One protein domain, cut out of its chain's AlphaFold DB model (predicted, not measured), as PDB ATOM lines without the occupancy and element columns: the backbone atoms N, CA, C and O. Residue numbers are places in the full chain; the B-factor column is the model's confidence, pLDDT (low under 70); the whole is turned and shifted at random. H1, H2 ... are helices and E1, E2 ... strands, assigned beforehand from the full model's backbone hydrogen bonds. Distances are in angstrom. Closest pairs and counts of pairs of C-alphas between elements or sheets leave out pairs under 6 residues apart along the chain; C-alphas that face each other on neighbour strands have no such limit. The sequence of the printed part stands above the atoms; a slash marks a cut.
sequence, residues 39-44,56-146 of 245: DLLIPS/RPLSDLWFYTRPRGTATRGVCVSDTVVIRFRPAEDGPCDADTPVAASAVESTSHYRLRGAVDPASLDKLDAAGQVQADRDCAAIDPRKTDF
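AT A GLANCE: This is residues 39 to 44 and 56 to 146 of the 245 residues of an uncharacterized protein of Sphingomonas chungangi (UniProt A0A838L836). A long twisted ribbon of two antiparallel strands, E3 and E4, makes the length of this domain, with the shorter E2 and then the very short E1 added side by side along E3. The loop of residues 88 to 98 extends the ribbon at one end; at the other end gather the long unnamed stretch of residues 113 to 133 and the small helix H1, after which residues 139 to 146 fold back toward E4. The printed part has 97 residues, with four named strands and one named helix in the order E1 E2 E3 E4 H1, and the sheet's order E1 - E2 - E3 - E4 is antiparallel throughout. The class is mostly strand, though under half of the residues, 41 of 97, are in named elements. The whole is loose, with a radius of gyration of the C-alphas of 18.2 A, and is a rod with spans of 58 by 27 by 23 A.

HOW THE PARTS SIT: E3, residues 75 to 87, and E4, residues 99 to 112, form a hairpin with an angle of 165 degrees between their directions; N 78 and O 109 are 2.8 A apart, within hydrogen-bond range. E4 bends by 62 degrees at residue 102. E2, residues 60 to 65, forms a hairpin with E3 at 161 degrees, with N 63 and O 81 at 2.9 A. These three strands make a meander, each the antiparallel neighbour of the one before. E1, residues 41 to 43, is the antiparallel neighbour of E2 at 126 degrees, with N 42 and O 64 at 2.7 A. E1 and E4 are the edge strands, and they are apart. The sheet is only just strongly twisted, its C-alphas lying up to 4.5 A off the best plane; from edge to edge the strands' lines turn by 79 degrees. Outside the named strands, residues 68 to 69 pair antiparallel with residues 76 to 77 of E3. H1, residues 134 to 138, is on the sheet and over E3, at a height over the sheet of 9.2 A; the closest C-alphas of the two are those of Cys 76 and Cys 136, 5.7 A apart. In H1, 0 of 1 O i to N i+4 pairs and 2 of 2 O i to N i+3 pairs are within hydrogen-bond range.

IN THESE COORDINATES: E3 begins at C-alpha 75 (155.461, 173.020, 169.511) and is 39.3 A long. E4 is 38.3 A long and ends at C-alpha 112 (151.708, 174.406, 166.660). E2 measures 16.1 A, E1 6.3 A and H1 7.8 A, each from first to last C-alpha. H1 ends at C-alpha 138 (155.599, 162.299, 161.356).

THE WHOLE: The two C-alphas farthest apart, those of Pro 92 and Ala 126, are 59.3 A apart. Residues 45 to 55 are not printed, and C-alphas 44 and 56 are 19.2 A apart across the cut. The links E3 to E4 and E4 to H1 are long. Mean pLDDT of the printed part is 84.2; residues 115 to 134 are under 70.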
ATOM      1  N   ASP A  39     170.820 161.750 157.417       87.62
ATOM      2  CA  ASP A  39     169.531 161.146 157.741       87.62
ATOM      3  C   ASP A  39     168.518 162.132 158.312       87.62
ATOM      4  O   ASP A  39     167.314 161.852 158.310       87.62
ATOM      5  N   LEU A  40     168.988 163.261 158.842       90.56
ATOM      6  CA  LEU A  40     168.149 164.354 159.319       90.56
ATOM      7  C   LEU A  40     167.679 165.237 158.159       90.56
ATOM      8  O   LEU A  40     166.556 165.734 158.201       90.56
ATOM      9  N   LEU A  41     168.529 165.444 157.152       93.44
ATOM     10  CA  LEU A  41     168.275 166.375 156.057       93.44
ATOM     11  C   LEU A  41     167.339 165.776 154.997       93.44
ATOM     12  O   LEU A  41     167.620 164.764 154.361       93.44
ATOM     13  N   ILE A  42     166.231 166.466 154.759       93.00
ATOM     14  CA  ILE A  42     165.243 166.190 153.724       93.00
ATOM     15  C   ILE A  42     165.480 167.197 152.589       93.00
ATOM     16  O   ILE A  42     165.295 168.395 152.799       93.00
ATOM     17  N   PRO A  43     165.871 166.763 151.377       90.31
ATOM     18  CA  PRO A  43     166.110 167.686 150.270       90.31
ATOM     19  C   PRO A  43     164.858 168.486 149.904       90.31
ATOM     20  O   PRO A  43     163.770 167.913 149.755       90.31
ATOM     21  N   SER A  44     165.026 169.793 149.698       86.06
ATOM     22  CA  SER A  44     163.983 170.623 149.101       86.06
ATOM     23  C   SER A  44     163.715 170.173 147.653       86.06
ATOM     24  O   SER A  44     164.649 169.802 146.933       86.06
ATOM     25  N   ARG A  56     174.294 178.878 135.176       90.62
ATOM     26  CA  ARG A  56     175.149 179.421 136.233       90.62
ATOM     27  C   ARG A  56     175.570 178.280 137.157       90.62
ATOM     28  O   ARG A  56     174.809 177.312 137.251       90.62
ATOM     29  N   PRO A  57     176.718 178.407 137.837       92.44
ATOM     30  CA  PRO A  57     177.155 177.413 138.804       92.44
ATOM     31  C   PRO A  57     176.145 177.285 139.942       92.44
ATOM     32  O   PRO A  57     175.371 178.206 140.221       92.44
ATOM     33  N   LEU A  58     176.188 176.144 140.624       92.44
ATOM     34  CA  LEU A  58     175.412 175.915 141.835       92.44
ATOM     35  C   LEU A  58     175.761 176.981 142.889       92.44
ATOM     36  O   LEU A  58     176.909 177.066 143.319       92.44
ATOM     37  N   SER A  59     174.776 177.777 143.307       92.25
ATOM     38  CA  SER A  59     174.936 178.796 144.354       92.25
ATOM     39  C   SER A  59     174.564 178.277 145.733       92.25
ATOM     40  O   SER A  59     175.190 178.642 146.726       92.25
ATOM     41  N   ASP A  60     173.538 177.432 145.807       93.69
ATOM     42  CA  ASP A  60     173.000 176.944 147.064       93.69
ATOM     43  C   ASP A  60     172.241 175.624 146.911       93.69
ATOM     44  O   ASP A  60     171.782 175.254 145.832       93.69
ATOM     45  N   LEU A  61     172.135 174.903 148.027       92.75
ATOM     46  CA  LEU A  61     171.238 173.767 148.191       92.75
ATOM     47  C   LEU A  61     170.448 173.927 149.482       92.75
ATOM     48  O   LEU A  61     171.020 174.220 150.533       92.75
ATOM     49  N   TRP A  62     169.146 173.681 149.384       93.69
ATOM     50  CA  TRP A  62     168.197 173.838 150.477       93.69
ATOM     51  C   TRP A  62     167.743 172.474 150.976       93.69
ATOM     52  O   TRP A  62     167.376 171.585 150.196       93.69
ATOM     53  N   PHE A  63     167.718 172.332 152.289       94.62
ATOM     54  CA  PHE A  63     167.255 171.146 152.985       94.62
ATOM     55  C   PHE A  63     166.312 171.567 154.104       94.62
ATOM     56  O   PHE A  63     166.470 172.634 154.683       94.62
ATOM     57  N   TYR A  64     165.375 170.697 154.442       94.38
ATOM     58  CA  TYR A  64     164.636 170.769 155.694       94.38
ATOM     59  C   TYR A  64     165.241 169.765 156.670       94.38
ATOM     60  O   TYR A  64     165.657 168.685 156.251       94.38
ATOM     61  N   THR A  65     165.274 170.053 157.964       94.19
ATOM     62  CA  THR A  65     165.529 169.013 158.966       94.19
ATOM     63  C   THR A  65     164.253 168.206 159.212       94.19
ATOM     64  O   THR A  65     163.137 168.690 159.028       94.19
ATOM     65  N   ARG A  66     164.383 166.930 159.593       92.38
ATOM     66  CA  ARG A  66     163.229 166.154 160.063       92.38
ATOM     67  C   ARG A  66     162.623 166.876 161.277       92.38
ATOM     68  O   ARG A  66     163.375 167.136 162.222       92.38
ATOM     69  N   PRO A  67     161.305 167.148 161.298       92.62
ATOM     70  CA  PRO A  67     160.729 167.908 162.393       92.62
ATOM     71  C   PRO A  67     160.858 167.178 163.731       92.62
ATOM     72  O   PRO A  67     160.793 165.947 163.812       92.62
ATOM     73  N   ARG A  68     161.037 167.956 164.795       90.44
ATOM     74  CA  ARG A  68     161.244 167.476 166.166       90.44
ATOM     75  C   ARG A  68     160.444 168.317 167.153       90.44
ATOM     76  O   ARG A  68     160.113 169.461 166.857       90.44
ATOM     77  N   GLY A  69     160.141 167.757 168.320       86.94
ATOM     78  CA  GLY A  69     159.560 168.534 169.415       86.94
ATOM     79  C   GLY A  69     160.555 169.548 169.980       86.94
ATOM     80  O   GLY A  69     161.772 169.329 169.930       86.94
ATOM     81  N   THR A  70     160.027 170.643 170.512       84.31
ATOM     82  CA  THR A  70     160.780 171.665 171.244       84.31
ATOM     83  C   THR A  70     160.514 171.569 172.748       84.31
ATOM     84  O   THR A  70     159.793 170.668 173.182       84.31
ATOM     85  N   ALA A  71     161.126 172.452 173.549       77.81
ATOM     86  CA  ALA A  71     160.952 172.447 175.005       77.81
ATOM     87  C   ALA A  71     159.490 172.678 175.418       77.81
ATOM     88  O   ALA A  71     159.023 172.117 176.409       77.81
ATOM     89  N   THR A  72     158.746 173.429 174.614       78.88
ATOM     90  CA  THR A  72     157.324 173.685 174.795       78.88
ATOM     91  C   THR A  72     156.482 172.558 174.217       78.88
ATOM     92  O   THR A  72     156.525 172.218 173.031       78.88
ATOM     93  N   ARG A  73     155.621 171.988 175.059       78.06
ATOM     94  CA  ARG A  73     154.706 170.925 174.643       78.06
ATOM     95  C   ARG A  73     153.778 171.396 173.520       78.06
ATOM     96  O   ARG A  73     153.073 172.391 173.656       78.06
ATOM     97  N   GLY A  74     153.689 170.598 172.458       80.56
ATOM     98  CA  GLY A  74     152.821 170.885 171.315       80.56
ATOM     99  C   GLY A  74     153.421 171.870 170.311       80.56
ATOM    100  O   GLY A  74     152.731 172.224 169.355       80.56
ATOM    101  N   VAL A  75     154.682 172.268 170.492       87.06
ATOM    102  CA  VAL A  75     155.461 173.020 169.511       87.06
ATOM    103  C   VAL A  75     156.446 172.063 168.833       87.06
ATOM    104  O   VAL A  75     157.220 171.348 169.474       87.06
ATOM    105  N   CYS A  76     156.372 172.008 167.508       90.31
ATOM    106  CA  CYS A  76     157.325 171.301 166.665       90.31
ATOM    107  C   CYS A  76     158.212 172.317 165.953       90.31
ATOM    108  O   CYS A  76     157.726 173.370 165.552       90.31
ATOM    109  N   VAL A  77     159.476 171.975 165.724       93.19
ATOM    110  CA  VAL A  77     160.413 172.774 164.929       93.19
ATOM    111  C   VAL A  77     160.972 171.949 163.778       93.19
ATOM    112  O   VAL A  77     161.212 170.745 163.912       93.19
ATOM    113  N   SER A  78     161.166 172.615 162.650       94.75
ATOM    114  CA  SER A  78     161.899 172.148 161.484       94.75
ATOM    115  C   SER A  78     162.779 173.292 161.012       94.75
ATOM    116  O   SER A  78     162.308 174.412 160.859       94.75
ATOM    117  N   ASP A  79     164.037 173.007 160.727       94.50
ATOM    118  CA  ASP A  79     164.990 174.018 160.287       94.50
ATOM    119  C   ASP A  79     165.118 173.950 158.766       94.50
ATOM    120  O   ASP A  79     165.242 172.860 158.198       94.50
ATOM    121  N   THR A  80     165.120 175.099 158.102       93.62
ATOM    122  CA  THR A  80     165.613 175.207 156.730       93.62
ATOM    123  C   THR A  80     167.119 175.388 156.805       93.62
ATOM    124  O   THR A  80     167.593 176.342 157.412       93.62
ATOM    125  N   VAL A  81     167.880 174.479 156.202       94.75
ATOM    126  CA  VAL A  81     169.343 174.525 156.128       94.75
ATOM    127  C   VAL A  81     169.745 174.843 154.697       94.75
ATOM    128  O   VAL A  81     169.409 174.099 153.772       94.75
ATOM    129  N   VAL A  82     170.499 175.923 154.518       95.00
ATOM    130  CA  VAL A  82     171.019 176.351 153.220       95.00
ATOM    131  C   VAL A  82     172.529 176.186 153.214       95.00
ATOM    132  O   VAL A  82     173.246 176.800 154.002       95.00
ATOM    133  N   ILE A  83     173.031 175.351 152.308       95.19
ATOM    134  CA  ILE A  83     174.465 175.243 152.042       95.19
ATOM    135  C   ILE A  83     174.772 176.167 150.875       95.19
ATOM    136  O   ILE A  83     174.277 175.932 149.775       95.19
ATOM    137  N   ARG A  84     175.585 177.198 151.103       96.25
ATOM    138  CA  ARG A  84     176.067 178.108 150.059       96.25
ATOM    139  C   ARG A  84     177.324 177.550 149.414       96.25
ATOM    140  O   ARG A  84     178.169 176.950 150.081       96.25
ATOM    141  N   PHE A  85     177.464 177.803 148.124       96.06
ATOM    142  CA  PHE A  85     178.584 177.374 147.305       96.06
ATOM    143  C   PHE A  85     179.229 178.571 146.609       96.06
ATOM    144  O   PHE A  85     178.586 179.580 146.320       96.06
ATOM    145  N   ARG A  86     180.527 178.451 146.335       96.19
ATOM    146  CA  ARG A  86     181.290 179.397 145.514       96.19
ATOM    147  C   ARG A  86     182.138 178.641 144.491       96.19
ATOM    148  O   ARG A  86     182.546 177.519 144.806       96.19
ATOM    149  N   PRO A  87     182.440 179.227 143.319       96.62
ATOM    150  CA  PRO A  87     183.400 178.652 142.381       96.62
ATOM    151  C   PRO A  87     184.715 178.294 143.081       96.62
ATOM    152  O   PRO A  87     185.188 179.033 143.948       96.62
ATOM    153  N   ALA A  88     185.268 177.132 142.744       93.38
ATOM    154  CA  ALA A  88     186.541 176.676 143.301       93.38
ATOM    155  C   ALA A  88     187.743 177.439 142.715       93.38
ATOM    156  O   ALA A  88     188.788 177.522 143.359       93.38
ATOM    157  N   GLU A  89     187.577 177.992 141.514       90.44
ATOM    158  CA  GLU A  89     188.594 178.714 140.756       90.44
ATOM    159  C   GLU A  89     188.024 180.044 140.245       90.44
ATOM    160  O   GLU A  89     186.818 180.168 140.012       90.44
ATOM    161  N   ASP A  90     188.898 181.034 140.066       85.81
ATOM    162  CA  ASP A  90     188.532 182.327 139.495       85.81
ATOM    163  C   ASP A  90     188.453 182.237 137.965       85.81
ATOM    164  O   ASP A  90     189.351 181.699 137.314       85.81
ATOM    165  N   GLY A  91     187.410 182.815 137.362       87.06
ATOM    166  CA  GLY A  91     187.281 182.881 135.906       87.06
ATOM    167  C   GLY A  91     185.837 182.897 135.405       87.06
ATOM    168  O   GLY A  91     184.898 183.051 136.191       87.06
ATOM    169  N   PRO A  92     185.641 182.771 134.079       88.81
ATOM    170  CA  PRO A  92     184.318 182.597 133.493       88.81
ATOM    171  C   PRO A  92     183.613 181.385 134.111       88.81
ATOM    172  O   PRO A  92     184.189 180.303 134.161       88.81
ATOM    173  N   CYS A  93     182.376 181.577 134.569       92.25
ATOM    174  CA  CYS A  93     181.577 180.535 135.210       92.25
ATOM    175  C   CYS A  93     180.378 180.144 134.337       92.25
ATOM    176  O   CYS A  93     179.698 181.000 133.769       92.25
ATOM    177  N   ASP A  94     180.082 178.854 134.318       93.12
ATOM    178  CA  ASP A  94     178.938 178.218 133.676       93.12
ATOM    179  C   ASP A  94     178.290 177.190 134.623       93.12
ATOM    180  O   ASP A  94     178.594 177.133 135.814       93.12
ATOM    181  N   ALA A  95     177.347 176.402 134.110       92.19
ATOM    182  CA  ALA A  95     176.636 175.408 134.906       92.19
ATOM    183  C   ALA A  95     177.513 174.249 135.405       92.19
ATOM    184  O   ALA A  95     177.195 173.670 136.442       92.19
ATOM    185  N   ASP A  96     178.592 173.930 134.690       93.38
ATOM    186  CA  ASP A  96     179.477 172.802 134.994       93.38
ATOM    187  C   ASP A  96     180.693 173.229 135.832       93.38
ATOM    188  O   ASP A  96     181.496 172.393 136.253       93.38
ATOM    189  N   THR A  97     180.823 174.530 136.104       95.81
ATOM    190  CA  THR A  97     181.905 175.097 136.907       95.81
ATOM    191  C   THR A  97     181.931 174.460 138.301       95.81
ATOM    192  O   THR A  97     180.948 174.561 139.044       95.81
ATOM    193  N   PRO A  98     183.052 173.826 138.699       95.75
ATOM    194  CA  PRO A  98     183.181 173.213 140.011       95.75
ATOM    195  C   PRO A  98     183.038 174.236 141.137       95.75
ATOM    196  O   PRO A  98     183.637 175.314 141.111       95.75
ATOM    197  N   VAL A  99     182.282 173.867 142.167       96.31
ATOM    198  CA  VAL A  99     182.049 174.710 143.341       96.31
ATOM    199  C   VAL A  99     182.465 174.015 144.632       96.31
ATOM    200  O   VAL A  99     182.470 172.788 144.730       96.31
ATOM    201  N   ALA A 100     182.774 174.811 145.650       96.38
ATOM    202  CA  ALA A 100     183.025 174.362 147.012       96.38
ATOM    203  C   ALA A 100     182.038 175.023 147.980       96.38
ATOM    204  O   ALA A 100     181.673 176.187 147.799       96.38
ATOM    205  N   ALA A 101     181.627 174.293 149.020       95.75
ATOM    206  CA  ALA A 101     180.794 174.854 150.079       95.75
ATOM    207  C   ALA A 101     181.532 176.015 150.771       95.75
ATOM    208  O   ALA A 101     182.707 175.887 151.128       95.75
ATOM    209  N   SER A 102     180.852 177.145 150.936       96.88
ATOM    210  CA  SER A 102     181.406 178.384 151.491       96.88
ATOM    211  C   SER A 102     180.752 178.794 152.804       96.88
ATOM    212  O   SER A 102     181.436 179.348 153.662       96.88
ATOM    213  N   ALA A 103     179.462 178.504 152.978       96.38
ATOM    214  CA  ALA A 103     178.721 178.805 154.196       96.38
ATOM    215  C   ALA A 103     177.594 177.792 154.424       96.38
ATOM    216  O   ALA A 103     177.140 177.121 153.494       96.38
ATOM    217  N   VAL A 104     177.154 177.699 155.677       96.12
ATOM    218  CA  VAL A 104     175.944 176.983 156.078       96.12
ATOM    219  C   VAL A 104     175.108 177.951 156.899       96.12
ATOM    220  O   VAL A 104     175.593 178.506 157.882       96.12
ATOM    221  N   GLU A 105     173.873 178.156 156.471       95.38
ATOM    222  CA  GLU A 105     172.868 178.982 157.135       95.38
ATOM    223  C   GLU A 105     171.742 178.060 157.615       95.38
ATOM    224  O   GLU A 105     171.429 177.069 156.947       95.38
ATOM    225  N   SER A 106     171.125 178.369 158.755       93.56
ATOM    226  CA  SER A 106     169.868 177.727 159.133       93.56
ATOM    227  C   SER A 106     168.873 178.712 159.711       93.56
ATOM    228  O   SER A 106     169.250 179.584 160.492       93.56
ATOM    229  N   THR A 107     167.604 178.491 159.400       91.75
ATOM    230  CA  THR A 107     166.478 179.244 159.947       91.75
ATOM    231  C   THR A 107     165.474 178.267 160.533       91.75
ATOM    232  O   THR A 107     165.113 177.286 159.880       91.75
ATOM    233  N   SER A 108     165.044 178.521 161.765       93.00
ATOM    234  CA  SER A 108     164.038 177.711 162.446       93.00
ATOM    235  C   SER A 108     162.645 178.070 161.940       93.00
ATOM    236  O   SER A 108     162.305 179.242 161.794       93.00
ATOM    237  N   HIS A 109     161.817 177.058 161.721       93.56
ATOM    238  CA  HIS A 109     160.398 177.224 161.453       93.56
ATOM    239  C   HIS A 109     159.605 176.345 162.412       93.56
ATOM    240  O   HIS A 109     159.983 175.203 162.694       93.56
ATOM    241  N   TYR A 110     158.482 176.852 162.901       93.00
ATOM    242  CA  TYR A 110     157.734 176.243 163.988       93.00
ATOM    243  C   TYR A 110     156.316 175.872 163.586       93.00
ATOM    244  O   TYR A 110     155.687 176.508 162.752       93.00
ATOM    245  N   ARG A 111     155.772 174.832 164.201       90.81
ATOM    246  CA  ARG A 111     154.385 174.426 164.000       90.81
ATOM    247  C   ARG A 111     153.730 174.123 165.325       90.81
ATOM    248  O   ARG A 111     154.240 173.333 166.118       90.81
ATOM    249  N   LEU A 112     152.543 174.684 165.507       86.75
ATOM    250  CA  LEU A 112     151.708 174.406 166.660       86.75
ATOM    251  C   LEU A 112     150.803 173.205 166.389       86.75
ATOM    252  O   LEU A 112     150.077 173.159 165.398       86.75
ATOM    253  N   ARG A 113     150.806 172.232 167.301       80.94
ATOM    254  CA  ARG A 113     149.864 171.100 167.308       80.94
ATOM    255  C   ARG A 113     148.648 171.343 168.210       80.94
ATOM    256  O   ARG A 113     147.818 170.451 168.369       80.94
ATOM    257  N   GLY A 114     148.535 172.531 168.801       74.00
ATOM    258  CA  GLY A 114     147.440 172.912 169.687       74.00
ATOM    259  C   GLY A 114     147.617 174.309 170.277       74.00
ATOM    260  O   GLY A 114     148.466 175.092 169.846       74.00
ATOM    261  N   ALA A 115     146.802 174.633 171.279       66.00
ATOM    262  CA  ALA A 115     146.955 175.876 172.018       66.00
ATOM    263  C   ALA A 115     148.239 175.839 172.860       66.00
ATOM    264  O   ALA A 115     148.380 174.989 173.735       66.00
ATOM    265  N   VAL A 116     149.154 176.771 172.594       65.88
ATOM    266  CA  VAL A 116     150.340 177.001 173.428       65.88
ATOM    267  C   VAL A 116     150.023 177.956 174.581       65.88
ATOM    268  O   VAL A 116     149.296 178.933 174.385       65.88
ATOM    269  N   ASP A 117     150.568 177.656 175.758       64.75
ATOM    270  CA  ASP A 117     150.557 178.491 176.965       64.75
ATOM    271  C   ASP A 117     152.011 178.893 177.287       64.75
ATOM    272  O   ASP A 117     152.835 177.992 177.447       64.75
ATOM    273  N   PRO A 118     152.373 180.182 177.412       64.25
ATOM    274  CA  PRO A 118     153.729 180.588 177.785       64.25
ATOM    275  C   PRO A 118     154.166 180.053 179.138       64.25
ATOM    276  O   PRO A 118     155.351 179.849 179.350       64.25
ATOM    277  N   ALA A 119     153.236 179.741 180.047       65.25
ATOM    278  CA  ALA A 119     153.592 179.070 181.292       65.25
ATOM    279  C   ALA A 119     154.143 177.649 181.058       65.25
ATOM    280  O   ALA A 119     154.511 176.970 182.018       65.25
ATOM    281  N   SER A 120     154.135 177.148 179.818       62.91
ATOM    282  CA  SER A 120     154.798 175.911 179.403       62.91
ATOM    283  C   SER A 120     156.178 176.098 178.769       62.91
ATOM    284  O   SER A 120     156.844 175.084 178.559       62.91
ATOM    285  N   LEU A 121     156.631 177.341 178.558       61.91
ATOM    286  CA  LEU A 121     158.034 177.644 178.268       61.91
ATOM    287  C   LEU A 121     158.915 177.140 179.419       61.91
ATOM    288  O   LEU A 121     158.487 177.101 180.576       61.91
ATOM    289  N   ASP A 122     160.120 176.682 179.084       56.50
ATOM    290  CA  ASP A 122     161.123 176.149 180.019       56.50
ATOM    291  C   ASP A 122     160.707 174.930 180.862       56.50
ATOM    292  O   ASP A 122     161.441 174.499 181.762       56.50
ATOM    293  N   LYS A 123     159.552 174.312 180.583       55.69
ATOM    294  CA  LYS A 123     159.153 173.078 181.265       55.69
ATOM    295  C   LYS A 123     159.902 171.887 180.690       55.69
ATOM    296  O   LYS A 123     159.428 171.188 179.800       55.69
ATOM    297  N   LEU A 124     161.060 171.615 181.277       54.62
ATOM    298  CA  LEU A 124     161.720 170.327 181.136       54.62
ATOM    299  C   LEU A 124     160.863 169.229 181.781       54.62
ATOM    300  O   LEU A 124     160.170 169.458 182.777       54.62
ATOM    301  N   ASP A 125     160.911 168.022 181.222       57.88
ATOM    302  CA  ASP A 125     160.321 166.864 181.882       57.88
ATOM    303  C   ASP A 125     161.043 166.543 183.206       57.88
ATOM    304  O   ASP A 125     162.040 167.164 183.586       57.88
ATOM    305  N   ALA A 126     160.549 165.540 183.938       50.19
ATOM    306  CA  ALA A 126     161.134 165.131 185.216       50.19
ATOM    307  C   ALA A 126     162.614 164.691 185.119       50.19
ATOM    308  O   ALA A 126     163.282 164.588 186.147       50.19
ATOM    309  N   ALA A 127     163.125 164.428 183.912       53.88
ATOM    310  CA  ALA A 127     164.513 164.079 183.639       53.88
ATOM    311  C   ALA A 127     165.352 165.275 183.145       53.88
ATOM    312  O   ALA A 127     166.517 165.092 182.786       53.88
ATOM    313  N   GLY A 128     164.798 166.491 183.131       51.78
ATOM    314  CA  GLY A 128     165.488 167.664 182.600       51.78
ATOM    315  C   GLY A 128     165.608 167.637 181.073       51.78
ATOM    316  O   GLY A 128     166.467 168.323 180.521       51.78
ATOM    317  N   GLN A 129     164.813 166.808 180.389       55.00
ATOM    318  CA  GLN A 129     164.841 166.666 178.942       55.00
ATOM    319  C   GLN A 129     163.639 167.360 178.312       55.00
ATOM    320  O   GLN A 129     162.537 167.411 178.859       55.00
ATOM    321  N   VAL A 130     163.861 167.876 177.108       55.09
ATOM    322  CA  VAL A 130     162.769 168.161 176.191       55.09
ATOM    323  C   VAL A 130     162.117 166.819 175.881       55.09
ATOM    324  O   VAL A 130     162.743 165.975 175.234       55.09
ATOM    325  N   GLN A 131     160.887 166.593 176.347       54.34
ATOM    326  CA  GLN A 131     160.121 165.432 175.918       54.34
ATOM    327  C   GLN A 131     159.785 165.644 174.443       54.34
ATOM    328  O   GLN A 131     158.743 166.204 174.113       54.34
ATOM    329  N   ALA A 132     160.709 165.251 173.560       57.06
ATOM    330  CA  ALA A 132     160.548 165.387 172.126       57.06
ATOM    331  C   ALA A 132     159.234 164.705 171.751       57.06
ATOM    332  O   ALA A 132     159.107 163.481 171.857       57.06
ATOM    333  N   ASP A 133     158.247 165.518 171.381       65.44
ATOM    334  CA  ASP A 133     156.951 165.027 170.957       65.44
ATOM    335  C   ASP A 133     157.189 164.150 169.726       65.44
ATOM    336  O   ASP A 133     157.549 164.628 168.646       65.44
ATOM    337  N   ARG A 134     157.087 162.831 169.928       68.56
ATOM    338  CA  ARG A 134     157.410 161.830 168.903       68.56
ATOM    339  C   ARG A 134     156.534 161.997 167.672       68.56
ATOM    340  O   ARG A 134     156.942 161.610 166.581       68.56
ATOM    341  N   ASP A 135     155.373 162.612 167.836       79.69
ATOM    342  CA  ASP A 135     154.460 162.880 166.745       79.69
ATOM    343  C   ASP A 135     154.985 163.972 165.800       79.69
ATOM    344  O   ASP A 135     154.598 163.987 164.632       79.69
ATOM    345  N   CYS A 136     155.886 164.860 166.252       87.75
ATOM    346  CA  CYS A 136     156.499 165.854 165.367       87.75
ATOM    347  C   CYS A 136     157.275 165.174 164.230       87.75
ATOM    348  O   CYS A 136     157.242 165.648 163.100       87.75
ATOM    349  N   ALA A 137     157.890 164.014 164.487       85.75
ATOM    350  CA  ALA A 137     158.672 163.285 163.486       85.75
ATOM    351  C   ALA A 137     157.840 162.771 162.295       85.75
ATOM    352  O   ALA A 137     158.413 162.423 161.263       85.75
ATOM    353  N   ALA A 138     156.508 162.709 162.426       87.06
ATOM    354  CA  ALA A 138     155.599 162.299 161.356       87.06
ATOM    355  C   ALA A 138     155.222 163.447 160.398       87.06
ATOM    356  O   ALA A 138     154.597 163.200 159.365       87.06
ATOM    357  N   ILE A 139     155.573 164.694 160.728       89.69
ATOM    358  CA  ILE A 139     155.264 165.867 159.908       89.69
ATOM    359  C   ILE A 139     156.192 165.893 158.686       89.69
ATOM    360  O   ILE A 139     157.407 165.750 158.814       89.69
ATOM    361  N   ASP A 140     155.626 166.101 157.493       90.56
ATOM    362  CA  ASP A 140     156.404 166.358 156.276       90.56
ATOM    363  C   ASP A 140     156.610 167.875 156.124       90.56
ATOM    364  O   ASP A 140     155.646 168.575 155.783       90.56
ATOM    365  N   PRO A 141     157.830 168.404 156.341       90.44
ATOM    366  CA  PRO A 141     158.082 169.844 156.286       90.44
ATOM    367  C   PRO A 141     157.919 170.437 154.882       90.44
ATOM    368  O   PRO A 141     157.807 171.644 154.737       90.44
ATOM    369  N   ARG A 142     157.841 169.608 153.832       88.62
ATOM    370  CA  ARG A 142     157.670 170.078 152.445       88.62
ATOM    371  C   ARG A 142     156.218 170.378 152.068       88.62
ATOM    372  O   ARG A 142     155.970 170.859 150.967       88.62
ATOM    373  N   LYS A 143     155.258 169.969 152.899       86.31
ATOM    374  CA  LYS A 143     153.810 170.020 152.599       86.31
ATOM    375  C   LYS A 143     153.001 170.744 153.663       86.31
ATOM    376  O   LYS A 143     151.777 170.753 153.596       86.31
ATOM    377  N   THR A 144     153.681 171.217 154.690       82.44
ATOM    378  CA  THR A 144     153.065 171.661 155.922       82.44
ATOM    379  C   THR A 144     153.506 173.087 156.157       82.44
ATOM    380  O   THR A 144     154.700 173.354 156.075       82.44
ATOM    381  N   ASP A 145     152.563 173.961 156.485       82.94
ATOM    382  CA  ASP A 145     152.886 175.340 156.828       82.94
ATOM    383  C   ASP A 145     153.527 175.383 158.220       82.94
ATOM    384  O   ASP A 145     153.036 174.758 159.180       82.94
ATOM    385  N   PHE A 146     154.658 176.076 158.288       89.81
ATOM    386  CA  PHE A 146     155.377 176.404 159.507       89.81
ATOM    387  C   PHE A 146     155.500 177.927 159.606       89.81
ATOM    388  O   PHE A 146     155.699 178.603 158.603       89.81
TER     389      PHE A 146